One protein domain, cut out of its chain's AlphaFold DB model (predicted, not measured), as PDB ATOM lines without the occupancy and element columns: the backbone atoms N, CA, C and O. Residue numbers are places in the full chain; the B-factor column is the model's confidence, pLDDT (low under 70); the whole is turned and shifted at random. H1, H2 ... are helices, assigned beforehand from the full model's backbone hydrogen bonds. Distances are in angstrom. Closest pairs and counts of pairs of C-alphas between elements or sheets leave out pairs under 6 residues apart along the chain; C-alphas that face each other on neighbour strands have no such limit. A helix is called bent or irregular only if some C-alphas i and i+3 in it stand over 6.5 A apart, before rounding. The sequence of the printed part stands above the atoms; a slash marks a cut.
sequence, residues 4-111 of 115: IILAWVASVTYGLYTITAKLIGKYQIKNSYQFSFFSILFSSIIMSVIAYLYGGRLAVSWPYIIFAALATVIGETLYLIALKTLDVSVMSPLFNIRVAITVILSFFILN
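What this domain is: This is residues 4 to 111 of the 115 residues of the protein "EamA family transporter" of Candidatus Beckwithbacteria bacterium (UniProt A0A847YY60). Four long helices are gathered at one end and splay apart toward the other, like the legs of an open tent. The gathered end holds the last part of H1, the first part of H2, the last part of H3 and the first part of H4, while residues 4 to 13, 41 to 47, 49 to 55, 58 to 72 and 96 to 111 stand free. The printed part has 108 residues with four named helices, H1, H2, H3 and H4 along the chain, and no named strand; the class is all helix. The whole is only just loose, close to compact, with a radius of gyration of the C-alphas of 15.9 A and spans of 42 by 31 by 30 A.

How they stand to each other: H1, residues 4 to 27, and H2, residues 32 to 53, form a helical hairpin over a tight link, at a shallow tilt of 31 degrees, opposite ways. They touch through residues 21 to 25 and 32 to 35 alone, and their closest C-alphas, those of Gly 25 and Ser 32, are 5.6 A apart. H2 and H3, residues 62 to 85, form a second helical hairpin, at a steep tilt of 40 degrees, opposite ways. They only just touch, with 3 pairs of C-alphas within 8 A, through residues 32 to 36 and 76 to 80 alone; the closest C-alphas are those of Ser 32 and Leu 80, 7.4 A apart. H3 and H4, residues 88 to 109, are close but not clearly touching, at a shallow tilt of 27 degrees, opposite ways; the closest C-alphas are those of Leu 83 and Met 91, 6.8 A apart. H1 touches H4 with residues 15 to 22 alone, and H4 touches H1 with residues 88 to 92 alone. Their closest C-alphas are those of Ile 19 and Val 88, 7.0 A apart, and they run opposite ways at a steep tilt of 50 degrees. H1 and H3 are close but not clearly touching: the C-alphas of Lys 22 and Leu 83, their closest, are 7.2 A apart. H2 and H4 are apart. The helix packing is mostly crossed, but only just: 1 of the 3 pairs that touch is at a shallow tilt. In H1, H2 and H3 every O i to N i+4 pair is within hydrogen-bond range; in H4 13 of 18 are.

Where its parts are: H1 begins with C-alpha 4 at (150.619, 176.020, 142.231) and is 34.9 A long from first to last C-alpha. H2 measures 32.1 A and H3 35.1 A. H3 begins with C-alpha 62 at (119.924, 179.698, 133.385). H4 measures 30.9 A and ends with C-alpha 109 at (135.353, 181.913, 122.538); it is neither bent nor irregular, but only just: C-alphas 90 and 93 are 6.0 A apart.

The domain as a whole: The two C-alphas farthest apart, those of Tyr 27 and Asn 111, are 44.7 A apart. The printed part has no cut. The links from H1 to H2 and from H3 to H4 are tight, the link from H2 to H3 is short, and no link is long. The mean pLDDT of the printed part is 83.4; residues 29, 30 and 32 of the model are under 70.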
ATOM      1  N   ILE A   4     149.792 177.201 142.509       84.38
ATOM      2  CA  ILE A   4     150.619 176.020 142.231       84.38
ATOM      3  C   ILE A   4     150.290 174.864 143.180       84.38
ATOM      4  O   ILE A   4     150.200 173.716 142.755       84.38
ATOM      5  N   ILE A   5     150.075 175.159 144.464       85.25
ATOM      6  CA  ILE A   5     149.750 174.132 145.464       85.25
ATOM      7  C   ILE A   5     148.371 173.534 145.162       85.25
ATOM      8  O   ILE A   5     148.202 172.318 145.216       85.25
ATOM      9  N   LEU A   6     147.401 174.371 144.784       82.88
ATOM     10  CA  LEU A   6     146.067 173.914 144.384       82.88
ATOM     11  C   LEU A   6     146.117 173.057 143.111       82.88
ATOM     12  O   LEU A   6     145.429 172.042 143.045       82.88
ATOM     13  N   ALA A   7     146.964 173.410 142.140       79.44
ATOM     14  CA  ALA A   7     147.155 172.623 140.922       79.44
ATOM     15  C   ALA A   7     147.732 171.225 141.212       79.44
ATOM     16  O   ALA A   7     147.250 170.235 140.663       79.44
ATOM     17  N   TRP A   8     148.708 171.120 142.122       85.88
ATOM     18  CA  TRP A   8     149.251 169.827 142.555       85.88
ATOM     19  C   TRP A   8     148.205 168.963 143.260       85.88
ATOM     20  O   TRP A   8     148.047 167.790 142.919       85.88
ATOM     21  N   VAL A   9     147.447 169.543 144.194       86.31
ATOM     22  CA  VAL A   9     146.356 168.835 144.883       86.31
ATOM     23  C   VAL A   9     145.303 168.363 143.880       86.31
ATOM     24  O   VAL A   9     144.872 167.211 143.942       86.31
ATOM     25  N   ALA A  10     144.928 169.207 142.917       81.75
ATOM     26  CA  ALA A  10     143.979 168.850 141.867       81.75
ATOM     27  C   ALA A  10     144.508 167.712 140.977       81.75
ATOM     28  O   ALA A  10     143.773 166.778 140.677       81.75
ATOM     29  N   SER A  11     145.789 167.739 140.598       80.56
ATOM     30  CA  SER A  11     146.400 166.694 139.767       80.56
ATOM     31  C   SER A  11     146.400 165.327 140.465       80.56
ATOM     32  O   SER A  11     145.953 164.333 139.889       80.56
ATOM     33  N   VAL A  12     146.821 165.280 141.734       86.00
ATOM     34  CA  VAL A  12     146.871 164.036 142.519       86.00
ATOM     35  C   VAL A  12     145.469 163.485 142.785       86.00
ATOM     36  O   VAL A  12     145.225 162.294 142.586       86.00
ATOM     37  N   THR A  13     144.527 164.341 143.192       84.94
ATOM     38  CA  THR A  13     143.139 163.918 143.448       84.94
ATOM     39  C   THR A  13     142.448 163.440 142.174       84.94
ATOM     40  O   THR A  13     141.739 162.435 142.215       84.94
ATOM     41  N   TYR A  14     142.716 164.075 141.029       81.62
ATOM     42  CA  TYR A  14     142.203 163.627 139.738       81.62
ATOM     43  C   TYR A  14     142.760 162.252 139.341       81.62
ATOM     44  O   TYR A  14     142.002 161.368 138.942       81.62
ATOM     45  N   GLY A  15     144.067 162.023 139.512       79.88
ATOM     46  CA  GLY A  15     144.684 160.715 139.271       79.88
ATOM     47  C   GLY A  15     144.043 159.607 140.112       79.88
ATOM     48  O   GLY A  15     143.602 158.592 139.568       79.88
ATOM     49  N   LEU A  16     143.896 159.836 141.421       83.69
ATOM     50  CA  LEU A  16     143.216 158.905 142.328       83.69
ATOM     51  C   LEU A  16     141.766 158.648 141.905       83.69
ATOM     52  O   LEU A  16     141.353 157.492 141.832       83.69
ATOM     53  N   TYR A  17     141.022 159.700 141.550       82.81
ATOM     54  CA  TYR A  17     139.652 159.579 141.055       82.81
ATOM     55  C   TYR A  17     139.562 158.637 139.850       82.81
ATOM     56  O   TYR A  17     138.729 157.733 139.853       82.81
ATOM     57  N   THR A  18     140.440 158.779 138.849       77.12
ATOM     58  CA  THR A  18     140.398 157.914 137.654       77.12
ATOM     59  C   THR A  18     140.640 156.435 137.970       77.12
ATOM     60  O   THR A  18     139.956 155.564 137.423       77.12
ATOM     61  N   ILE A  19     141.563 156.139 138.891       82.00
ATOM     62  CA  ILE A  19     141.875 154.773 139.326       82.00
ATOM     63  C   ILE A  19     140.686 154.185 140.089       82.00
ATOM     64  O   ILE A  19     140.198 153.105 139.748       82.00
ATOM     65  N   THR A  20     140.182 154.909 141.090       81.44
ATOM     66  CA  THR A  20     139.048 154.474 141.910       81.44
ATOM     67  C   THR A  20     137.785 154.296 141.068       81.44
ATOM     68  O   THR A  20     137.099 153.285 141.216       81.44
ATOM     69  N   ALA A  21     137.512 155.202 140.125       77.38
ATOM     70  CA  ALA A  21     136.385 155.101 139.199       77.38
ATOM     71  C   ALA A  21     136.449 153.826 138.346       77.38
ATOM     72  O   ALA A  21     135.448 153.114 138.227       77.38
ATOM     73  N   LYS A  22     137.626 153.480 137.803       77.06
ATOM     74  CA  LYS A  22     137.781 152.237 137.032       77.06
ATOM     75  C   LYS A  22     137.610 150.995 137.909       77.06
ATOM     76  O   LYS A  22     136.957 150.044 137.486       77.06
ATOM     77  N   LEU A  23     138.163 150.991 139.124       81.12
ATOM     78  CA  LEU A  23     138.027 149.861 140.051       81.12
ATOM     79  C   LEU A  23     136.568 149.642 140.469       81.12
ATOM     80  O   LEU A  23     136.072 148.519 140.387       81.12
ATOM     81  N   ILE A  24     135.852 150.704 140.844       80.00
ATOM     82  CA  ILE A  24     134.429 150.624 141.204       80.00
ATOM     83  C   ILE A  24     133.598 150.163 140.000       80.00
ATOM     84  O   ILE A  24     132.769 149.259 140.135       80.00
ATOM     85  N   GLY A  25     133.856 150.723 138.816       72.25
ATOM     86  CA  GLY A  25     133.171 150.338 137.583       72.25
ATOM     87  C   GLY A  25     133.436 148.894 137.144       72.25
ATOM     88  O   GLY A  25     132.583 148.298 136.494       72.25
ATOM     89  N   LYS A  26     134.590 148.315 137.502       73.25
ATOM     90  CA  LYS A  26     134.947 146.928 137.165       73.25
ATOM     91  C   LYS A  26     134.439 145.911 138.189       73.25
ATOM     92  O   LYS A  26     134.015 144.830 137.792       73.25
ATOM     93  N   TYR A  27     134.512 146.227 139.483       78.56
ATOM     94  CA  TYR A  27     134.321 145.238 140.552       78.56
ATOM     95  C   TYR A  27     133.024 145.394 141.354       78.56
ATOM     96  O   TYR A  27     132.568 144.416 141.937       78.56
ATOM     97  N   GLN A  28     132.429 146.589 141.411       73.25
ATOM     98  CA  GLN A  28     131.302 146.877 142.310       73.25
ATOM     99  C   GLN A  28     130.012 147.200 141.549       73.25
ATOM    100  O   GLN A  28     128.938 146.730 141.918       73.25
ATOM    101  N   ILE A  29     130.097 147.976 140.465       67.06
ATOM    102  CA  ILE A  29     128.914 148.509 139.784       67.06
ATOM    103  C   ILE A  29     128.792 147.919 138.379       67.06
ATOM    104  O   ILE A  29     129.528 148.285 137.469       67.06
ATOM    105  N   LYS A  30     127.790 147.052 138.179       65.94
ATOM    106  CA  LYS A  30     127.473 146.459 136.864       65.94
ATOM    107  C   LYS A  30     127.046 147.503 135.825       65.94
ATOM    108  O   LYS A  30     127.264 147.306 134.633       65.94
ATOM    109  N   ASN A  31     126.434 148.609 136.262       74.25
ATOM    110  CA  ASN A  31     125.978 149.689 135.392       74.25
ATOM    111  C   ASN A  31     126.808 150.966 135.598       74.25
ATOM    112  O   ASN A  31     126.534 151.764 136.492       74.25
ATOM    113  N   SER A  32     127.791 151.199 134.731       68.38
ATOM    114  CA  SER A  32     128.692 152.357 134.834       68.38
ATOM    115  C   SER A  32     127.984 153.718 134.806       68.38
ATOM    116  O   SER A  32     128.532 154.683 135.327       68.38
ATOM    117  N   TYR A  33     126.762 153.810 134.268       73.56
ATOM    118  CA  TYR A  33     125.986 155.053 134.305       73.56
ATOM    119  C   TYR A  33     125.508 155.404 135.720       73.56
ATOM    120  O   TYR A  33     125.429 156.579 136.069       73.56
ATOM    121  N   GLN A  34     125.246 154.400 136.566       78.31
ATOM    122  CA  GLN A  34     124.878 154.626 137.967       78.31
ATOM    123  C   GLN A  34     126.039 155.239 138.752       78.31
ATOM    124  O   GLN A  34     125.820 156.126 139.572       78.31
ATOM    125  N   PHE A  35     127.274 154.813 138.469       77.50
ATOM    126  CA  PHE A  35     128.460 155.390 139.098       77.50
ATOM    127  C   PHE A  35     128.576 156.890 138.806       77.50
ATOM    128  O   PHE A  35     128.714 157.683 139.735       77.50
ATOM    129  N   SER A  36     128.450 157.292 137.539       77.94
ATOM    130  CA  SER A  36     128.521 158.712 137.176       77.94
ATOM    131  C   SER A  36     127.364 159.528 137.728       77.94
ATOM    132  O   SER A  36     127.587 160.655 138.159       77.94
ATOM    133  N   PHE A  37     126.159 158.958 137.799       83.00
ATOM    134  CA  PHE A  37     125.037 159.620 138.459       83.00
ATOM    135  C   PHE A  37     125.346 159.930 139.930       83.00
ATOM    136  O   PHE A  37     125.232 161.080 140.344       83.00
ATOM    137  N   PHE A  38     125.791 158.937 140.710       83.81
ATOM    138  CA  PHE A  38     126.130 159.156 142.118       83.81
ATOM    139  C   PHE A  38     127.317 160.107 142.286       83.81
ATOM    140  O   PHE A  38     127.264 160.994 143.135       83.81
ATOM    141  N   SER A  39     128.354 159.968 141.455       80.56
ATOM    142  CA  SER A  39     129.526 160.851 141.472       80.56
ATOM    143  C   SER A  39     129.126 162.317 141.281       80.56
ATOM    144  O   SER A  39     129.497 163.170 142.089       80.56
ATOM    145  N   ILE A  40     128.299 162.608 140.271       84.06
ATOM    146  CA  ILE A  40     127.817 163.966 139.990       84.06
ATOM    147  C   ILE A  40     126.868 164.444 141.092       84.06
ATOM    148  O   ILE A  40     126.999 165.578 141.545       84.06
ATOM    149  N   LEU A  41     125.949 163.597 141.566       87.12
ATOM    150  CA  LEU A  41     124.988 163.965 142.605       87.12
ATOM    151  C   LEU A  41     125.701 164.388 143.896       87.12
ATOM    152  O   LEU A  41     125.500 165.507 144.365       87.12
ATOM    153  N   PHE A  42     126.578 163.542 144.439       88.94
ATOM    154  CA  PHE A  42     127.303 163.858 145.672       88.94
ATOM    155  C   PHE A  42     128.253 165.045 145.492       88.94
ATOM    156  O   PHE A  42     128.289 165.928 146.351       88.94
ATOM    157  N   SER A  43     128.959 165.123 144.359       86.81
ATOM    158  CA  SER A  43     129.834 166.264 144.064       86.81
ATOM    159  C   SER A  43     129.044 167.568 143.968       86.81
ATOM    160  O   SER A  43     129.467 168.575 144.525       86.81
ATOM    161  N   SER A  44     127.867 167.555 143.335       86.75
ATOM    162  CA  SER A  44     127.025 168.745 143.182       86.75
ATOM    163  C   SER A  44     126.493 169.263 144.520       86.75
ATOM    164  O   SER A  44     126.469 170.475 144.729       86.75
ATOM    165  N   ILE A  45     126.145 168.372 145.456       90.88
ATOM    166  CA  ILE A  45     125.726 168.751 146.813       90.88
ATOM    167  C   ILE A  45     126.888 169.430 147.542       90.88
ATOM    168  O   ILE A  45     126.729 170.538 148.054       90.88
ATOM    169  N   ILE A  46     128.070 168.806 147.541       90.94
ATOM    170  CA  ILE A  46     129.266 169.357 148.194       90.94
ATOM    171  C   ILE A  46     129.640 170.710 147.573       90.94
ATOM    172  O   ILE A  46     129.855 171.683 148.296       90.94
ATOM    173  N   MET A  47     129.654 170.805 146.240       89.19
ATOM    174  CA  MET A  47     129.925 172.051 145.522       89.19
ATOM    175  C   MET A  47     128.899 173.135 145.845       89.19
ATOM    176  O   MET A  47     129.288 174.284 146.027       89.19
ATOM    177  N   SER A  48     127.614 172.790 145.958       88.31
ATOM    178  CA  SER A  48     126.554 173.751 146.288       88.31
ATOM    179  C   SER A  48     126.720 174.315 147.698       88.31
ATOM    180  O   SER A  48     126.601 175.522 147.894       88.31
ATOM    181  N   VAL A  49     127.055 173.460 148.672       91.69
ATOM    182  CA  VAL A  49     127.327 173.886 150.055       91.69
ATOM    183  C   VAL A  49     128.542 174.808 150.104       91.69
ATOM    184  O   VAL A  49     128.465 175.893 150.677       91.69
ATOM    185  N   ILE A  50     129.650 174.417 149.467       91.31
ATOM    186  CA  ILE A  50     130.864 175.241 149.413       91.31
ATOM    187  C   ILE A  50     130.562 176.574 148.725       91.31
ATOM    188  O   ILE A  50     130.874 177.624 149.277       91.31
ATOM    189  N   ALA A  51     129.907 176.557 147.563       89.94
ATOM    190  CA  ALA A  51     129.549 177.772 146.841       89.94
ATOM    191  C   ALA A  51     128.735 178.724 147.726       89.94
ATOM    192  O   ALA A  51     129.061 179.906 147.785       89.94
ATOM    193  N   TYR A  52     127.748 178.217 148.469       91.88
ATOM    194  CA  TYR A  52     126.957 179.025 149.396       91.88
ATOM    195  C   TYR A  52     127.809 179.651 150.516       91.88
ATOM    196  O   TYR A  52     127.685 180.846 150.780       91.88
ATOM    197  N   LEU A  53     128.723 178.883 151.126       94.44
ATOM    198  CA  LEU A  53     129.628 179.382 152.175       94.44
ATOM    199  C   LEU A  53     130.561 180.500 151.683       94.44
ATOM    200  O   LEU A  53     130.905 181.391 152.456       94.44
ATOM    201  N   TYR A  54     130.939 180.483 150.403       92.19
ATOM    202  CA  TYR A  54     131.781 181.508 149.772       92.19
ATOM    203  C   TYR A  54     130.978 182.611 149.053       92.19
ATOM    204  O   TYR A  54     131.532 183.359 148.249       92.19
ATOM    205  N   GLY A  55     129.679 182.751 149.345       89.44
ATOM    206  CA  GLY A  55     128.846 183.851 148.843       89.44
ATOM    207  C   GLY A  55     128.219 183.624 147.463       89.44
ATOM    208  O   GLY A  55     127.648 184.552 146.887       89.44
ATOM    209  N   GLY A  56     128.286 182.402 146.936       84.94
ATOM    210  CA  GLY A  56     127.567 181.982 145.741       84.94
ATOM    211  C   GLY A  56     126.058 182.164 145.905       84.94
ATOM    212  O   GLY A  56     125.475 181.825 146.937       84.94
ATOM    213  N   ARG A  57     125.415 182.718 144.877       85.44
ATOM    214  CA  ARG A  57     123.965 182.942 144.832       85.44
ATOM    215  C   ARG A  57     123.331 182.152 143.699       85.44
ATOM    216  O   ARG A  57     124.022 181.624 142.831       85.44
ATOM    217  N   LEU A  58     122.001 182.088 143.719       84.00
ATOM    218  CA  LEU A  58     121.239 181.520 142.616       84.00
ATOM    219  C   LEU A  58     121.591 182.227 141.311       84.00
ATOM    220  O   LEU A  58     121.773 183.446 141.263       84.00
ATOM    221  N   ALA A  59     121.686 181.430 140.258       80.81
ATOM    222  CA  ALA A  59     122.027 181.928 138.949       80.81
ATOM    223  C   ALA A  59     120.938 182.843 138.393       80.81
ATOM    224  O   ALA A  59     119.746 182.547 138.476       80.81
ATOM    225  N   VAL A  60     121.378 183.933 137.771       83.25
ATOM    226  CA  VAL A  60     120.497 184.885 137.085       83.25
ATOM    227  C   VAL A  60     120.241 184.441 135.638       83.25
ATOM    228  O   VAL A  60     119.161 184.666 135.102       83.25
ATOM    229  N   SER A  61     121.202 183.753 135.011       87.38
ATOM    230  CA  SER A  61     121.146 183.320 133.611       87.38
ATOM    231  C   SER A  61     121.231 181.795 133.469       87.38
ATOM    232  O   SER A  61     122.281 181.195 133.245       87.38
ATOM    233  N   TRP A  62     120.069 181.148 133.545       87.88
ATOM    234  CA  TRP A  62     119.924 179.698 133.385       87.88
ATOM    235  C   TRP A  62     120.362 179.109 132.033       87.88
ATOM    236  O   TRP A  62     120.868 177.985 132.049       87.88
ATOM    237  N   PRO A  63     120.240 179.796 130.875       91.06
ATOM    238  CA  PRO A  63     120.607 179.196 129.591       91.06
ATOM    239  C   PRO A  63     122.053 178.684 129.542       91.06
ATOM    240  O   PRO A  63     122.285 177.551 129.132       91.06
ATOM    241  N   TYR A  64     123.020 179.465 130.035       86.25
ATOM    242  CA  TYR A  64     124.432 179.064 130.041       86.25
ATOM    243  C   TYR A  64     124.691 177.840 130.923       86.25
ATOM    244  O   TYR A  64     125.502 176.986 130.573       86.25
ATOM    245  N   ILE A  65     123.966 177.723 132.036       87.44
ATOM    246  CA  ILE A  65     124.067 176.583 132.955       87.44
ATOM    247  C   ILE A  65     123.528 175.321 132.296       87.44
ATOM    248  O   ILE A  65     124.150 174.267 132.392       87.44
ATOM    249  N   ILE A  66     122.400 175.428 131.590       89.81
ATOM    250  CA  ILE A  66     121.801 174.298 130.876       89.81
ATOM    251  C   ILE A  66     122.736 173.825 129.757       89.81
ATOM    252  O   ILE A  66     123.001 172.628 129.655       89.81
ATOM    253  N   PHE A  67     123.294 174.741 128.960       88.88
ATOM    254  CA  PHE A  67     124.263 174.381 127.919       88.88
ATOM    255  C   PHE A  67     125.533 173.745 128.496       88.88
ATOM    256  O   PHE A  67     125.985 172.720 127.984       88.88
ATOM    257  N   ALA A  68     126.077 174.295 129.587       86.69
ATOM    258  CA  ALA A  68     127.233 173.720 130.268       86.69
ATOM    259  C   ALA A  68     126.931 172.320 130.828       86.69
ATOM    260  O   ALA A  68     127.748 171.410 130.685       86.69
ATOM    261  N   ALA A  69     125.747 172.118 131.412       87.56
ATOM    262  CA  ALA A  69     125.314 170.820 131.918       87.56
ATOM    263  C   ALA A  69     125.186 169.789 130.789       87.56
ATOM    264  O   ALA A  69     125.706 168.683 130.920       87.56
ATOM    265  N   LEU A  70     124.573 170.152 129.657       91.31
ATOM    266  CA  LEU A  70     124.468 169.273 128.487       91.31
ATOM    267  C   LEU A  70     125.846 168.884 127.941       91.31
ATOM    268  O   LEU A  70     126.113 167.698 127.744       91.31
ATOM    269  N   ALA A  71     126.741 169.858 127.754       89.38
ATOM    270  CA  ALA A  71     128.108 169.599 127.302       89.38
ATOM    271  C   ALA A  71     128.866 168.680 128.277       89.38
ATOM    272  O   ALA A  71     129.550 167.750 127.850       89.38
ATOM    273  N   THR A  72     128.689 168.892 129.584       86.69
ATOM    274  CA  THR A  72     129.302 168.068 130.637       86.69
ATOM    275  C   THR A  72     128.778 166.636 130.604       86.69
ATOM    276  O   THR A  72     129.570 165.699 130.620       86.69
ATOM    277  N   VAL A  73     127.461 166.440 130.495       87.38
ATOM    278  CA  VAL A  73     126.847 165.102 130.419       87.38
ATOM    279  C   VAL A  73     127.347 164.334 129.195       87.38
ATOM    280  O   VAL A  73     127.680 163.152 129.306       87.38
ATOM    281  N   ILE A  74     127.444 164.996 128.038       88.94
ATOM    282  CA  ILE A  74     127.984 164.388 126.814       88.94
ATOM    283  C   ILE A  74     129.457 164.007 127.018       88.94
ATOM    284  O   ILE A  74     129.838 162.868 126.741       88.94
ATOM    285  N   GLY A  75     130.270 164.924 127.551       86.62
ATOM    286  CA  GLY A  75     131.692 164.697 127.807       86.62
ATOM    287  C   GLY A  75     131.954 163.539 128.771       86.62
ATOM    288  O   GLY A  75     132.741 162.649 128.459       86.62
ATOM    289  N   GLU A  76     131.252 163.499 129.903       82.75
ATOM    290  CA  GLU A  76     131.353 162.423 130.899       82.75
ATOM    291  C   GLU A  76     130.901 161.071 130.331       82.75
ATOM    292  O   GLU A  76     131.531 160.042 130.572       82.75
ATOM    293  N   THR A  77     129.844 161.057 129.515       83.81
ATOM    294  CA  THR A  77     129.373 159.827 128.861       83.81
ATOM    295  C   THR A  77     130.433 159.266 127.913       83.81
ATOM    296  O   THR A  77     130.750 158.074 127.976       83.81
ATOM    297  N   LEU A  78     131.026 160.117 127.069       86.19
ATOM    298  CA  LEU A  78     132.114 159.725 126.169       86.19
ATOM    299  C   LEU A  78     133.353 159.269 126.949       86.19
ATOM    300  O   LEU A  78     133.968 158.262 126.591       86.19
ATOM    301  N   TYR A  79     133.683 159.958 128.044       83.44
ATOM    302  CA  TYR A  79     134.784 159.595 128.932       83.44
ATOM    303  C   TYR A  79     134.603 158.198 129.535       83.44
ATOM    304  O   TYR A  79     135.522 157.382 129.485       83.44
ATOM    305  N   LEU A  80     133.413 157.872 130.048       79.94
ATOM    306  CA  LEU A  80     133.124 156.539 130.579       79.94
ATOM    307  C   LEU A  80     133.191 155.448 129.511       79.94
ATOM    308  O   LEU A  80     133.665 154.349 129.795       79.94
ATOM    309  N   ILE A  81     132.694 155.723 128.300       82.94
ATOM    310  CA  ILE A  81     132.777 154.776 127.181       82.94
ATOM    311  C   ILE A  81     134.247 154.492 126.859       82.94
ATOM    312  O   ILE A  81     134.629 153.327 126.765       82.94
ATOM    313  N   ALA A  82     135.081 155.531 126.779       83.62
ATOM    314  CA  ALA A  82     136.517 155.385 126.575       83.62
ATOM    315  C   ALA A  82     137.198 154.629 127.730       83.62
ATOM    316  O   ALA A  82     138.041 153.773 127.493       83.62
ATOM    317  N   LEU A  83     136.799 154.865 128.984       79.44
ATOM    318  CA  LEU A  83     137.368 154.179 130.152       79.44
ATOM    319  C   LEU A  83     137.033 152.674 130.192       79.44
ATOM    320  O   LEU A  83     137.757 151.893 130.813       79.44
ATOM    321  N   LYS A  84     135.939 152.256 129.540       78.44
ATOM    322  CA  LYS A  84     135.587 150.837 129.377       78.44
ATOM    323  C   LYS A  84     136.462 150.128 128.350       78.44
ATOM    324  O   LYS A  84     136.690 148.932 128.496       78.44
ATOM    325  N   THR A  85     136.906 150.836 127.314       82.81
ATOM    326  CA  THR A  85     137.670 150.256 126.201       82.81
ATOM    327  C   THR A  85     139.177 150.434 126.355       82.81
ATOM    328  O   THR A  85     139.932 149.601 125.867       82.81
ATOM    329  N   LEU A  86     139.620 151.487 127.044       82.75
ATOM    330  CA  LEU A  86     141.025 151.853 127.198       82.75
ATOM    331  C   LEU A  86     141.545 151.618 128.621       82.75
ATOM    332  O   LEU A  86     140.830 151.687 129.630       82.75
ATOM    333  N   ASP A  87     142.851 151.375 128.717       82.44
ATOM    334  CA  ASP A  87     143.535 151.315 130.001       82.44
ATOM    335  C   ASP A  87     143.784 152.687 130.617       82.44
ATOM    336  O   ASP A  87     143.926 153.679 129.909       82.44
ATOM    337  N   VAL A  88     143.834 152.761 131.957       77.50
ATOM    338  CA  VAL A  88     144.004 154.043 132.681       77.50
ATOM    339  C   VAL A  88     145.310 154.718 132.274       77.50
ATOM    340  O   VAL A  88     145.348 155.933 132.115       77.50
ATOM    341  N   SER A  89     146.358 153.922 132.048       81.00
ATOM    342  CA  SER A  89     147.668 154.382 131.582       81.00
ATOM    343  C   SER A  89     147.635 155.014 130.188       81.00
ATOM    344  O   SER A  89     148.478 155.854 129.898       81.00
ATOM    345  N   VAL A  90     146.666 154.647 129.343       83.56
ATOM    346  CA  VAL A  90     146.460 155.221 128.001       83.56
ATOM    347  C   VAL A  90     145.471 156.385 128.064       83.56
ATOM    348  O   VAL A  90     145.683 157.430 127.453       83.56
ATOM    349  N   MET A  91     144.410 156.235 128.856       82.81
ATOM    350  CA  MET A  91     143.359 157.235 129.004       82.81
ATOM    351  C   MET A  91     143.869 158.510 129.678       82.81
ATOM    352  O   MET A  91     143.534 159.606 129.242       82.81
ATOM    353  N   SER A  92     144.699 158.390 130.717       76.94
ATOM    354  CA  SER A  92     145.223 159.536 131.469       76.94
ATOM    355  C   SER A  92     146.021 160.529 130.599       76.94
ATOM    356  O   SER A  92     145.654 161.707 130.587       76.94
ATOM    357  N   PRO A  93     147.035 160.115 129.807       80.38
ATOM    358  CA  PRO A  93     147.750 161.036 128.924       80.38
ATOM    359  C   PRO A  93     146.886 161.549 127.765       80.38
ATOM    360  O   PRO A  93     146.994 162.722 127.415       80.38
ATOM    361  N   LEU A  94     145.986 160.732 127.201       84.25
ATOM    362  CA  LEU A  94     145.052 161.196 126.167       84.25
ATOM    363  C   LEU A  94     144.110 162.278 126.696       84.25
ATOM    364  O   LEU A  94     143.838 163.262 126.013       84.25
ATOM    365  N   PHE A  95     143.643 162.136 127.933       80.69
ATOM    366  CA  PHE A  95     142.742 163.107 128.532       80.69
ATOM    367  C   PHE A  95     143.425 164.451 128.815       80.69
ATOM    368  O   PHE A  95     142.749 165.477 128.844       80.69
ATOM    369  N   ASN A  96     144.758 164.489 128.929       81.62
ATOM    370  CA  ASN A  96     145.510 165.744 129.030       81.62
ATOM    371  C   ASN A  96     145.454 166.585 127.745       81.62
ATOM    372  O   ASN A  96     145.599 167.804 127.828       81.62
ATOM    373  N   ILE A  97     145.152 165.992 126.581       84.69
ATOM    374  CA  ILE A  97     144.927 166.741 125.329       84.69
ATOM    375  C   ILE A  97     143.788 167.757 125.498       84.69
ATOM    376  O   ILE A  97     143.820 168.823 124.882       84.69
ATOM    377  N   ARG A  98     142.828 167.492 126.401       83.62
ATOM    378  CA  ARG A  98     141.756 168.444 126.714       83.62
ATOM    379  C   ARG A  98     142.299 169.810 127.124       83.62
ATOM    380  O   ARG A  98     141.673 170.798 126.794       83.62
ATOM    381  N   VAL A  99     143.455 169.874 127.794       84.25
ATOM    382  CA  VAL A  99     144.051 171.139 128.251       84.25
ATOM    383  C   VAL A  99     144.449 171.999 127.055       84.25
ATOM    384  O   VAL A  99     144.090 173.172 127.004       84.25
ATOM    385  N   ALA A 100     145.111 171.408 126.056       84.06
ATOM    386  CA  ALA A 100     145.456 172.108 124.821       84.06
ATOM    387  C   ALA A 100     144.195 172.567 124.069       84.06
ATOM    388  O   ALA A 100     144.121 173.712 123.629       84.06
ATOM    389  N   ILE A 101     143.171 171.709 123.990       85.75
ATOM    390  CA  ILE A 101     141.881 172.055 123.374       85.75
ATOM    391  C   ILE A 101     141.195 173.195 124.138       85.75
ATOM    392  O   ILE A 101     140.665 174.105 123.511       85.75
ATOM    393  N   THR A 102     141.222 173.190 125.473       85.69
ATOM    394  CA  THR A 102     140.654 174.262 126.298       85.69
ATOM    395  C   THR A 102     141.350 175.590 126.029       85.69
ATOM    396  O   THR A 102     140.659 176.580 125.852       85.69
ATOM    397  N   VAL A 103     142.683 175.620 125.923       83.88
ATOM    398  CA  VAL A 103     143.423 176.852 125.589       83.88
ATOM    399  C   VAL A 103     143.023 177.378 124.209       83.88
ATOM    400  O   VAL A 103     142.728 178.563 124.064       83.88
ATOM    401  N   ILE A 104     142.942 176.496 123.207       86.62
ATOM    402  CA  ILE A 104     142.524 176.866 121.847       86.62
ATOM    403  C   ILE A 104     141.089 177.410 121.851       86.62
ATOM    404  O   ILE A 104     140.819 178.456 121.264       86.62
ATOM    405  N   LEU A 105     140.160 176.731 122.525       85.56
ATOM    406  CA  LEU A 105     138.766 177.170 122.604       85.56
ATOM    407  C   LEU A 105     138.615 178.476 123.388       85.56
ATOM    408  O   LEU A 105     137.831 179.325 122.978       85.56
ATOM    409  N   SER A 106     139.369 178.669 124.471       83.88
ATOM    410  CA  SER A 106     139.376 179.921 125.232       83.88
ATOM    411  C   SER A 106     139.834 181.099 124.374       83.88
ATOM    412  O   SER A 106     139.201 182.151 124.424       83.88
ATOM    413  N   PHE A 107     140.849 180.908 123.526       85.19
ATOM    414  CA  PHE A 107     141.293 181.939 122.587       85.19
ATOM    415  C   PHE A 107     140.167 182.374 121.635       85.19
ATOM    416  O   PHE A 107     139.933 183.566 121.465       85.19
ATOM    417  N   PHE A 108     139.415 181.432 121.055       86.06
ATOM    418  CA  PHE A 108     138.347 181.765 120.102       86.06
ATOM    419  C   PHE A 108     137.037 182.235 120.751       86.06
ATOM    420  O   PHE A 108     136.334 183.058 120.171       86.06
ATOM    421  N   ILE A 109     136.669 181.688 121.914       84.50
ATOM    422  CA  ILE A 109     135.353 181.913 122.538       84.50
ATOM    423  C   ILE A 109     135.395 183.059 123.548       84.50
ATOM    424  O   ILE A 109     134.472 183.870 123.593       84.50
ATOM    425  N   LEU A 110     136.439 183.112 124.377       82.94
ATOM    426  CA  LEU A 110     136.584 184.124 125.428       82.94
ATOM    427  C   LEU A 110     137.425 185.316 124.964       82.94
ATOM    428  O   LEU A 110     137.498 186.311 125.680       82.94
ATOM    429  N   ASN A 111     138.015 185.229 123.765       76.25
ATOM    430  CA  ASN A 111     138.922 186.227 123.200       76.25
ATOM    431  C   ASN A 111     140.106 186.539 124.136       76.25
ATOM    432  O   ASN A 111     140.637 187.649 124.140       76.25
TER     433      ASN A 111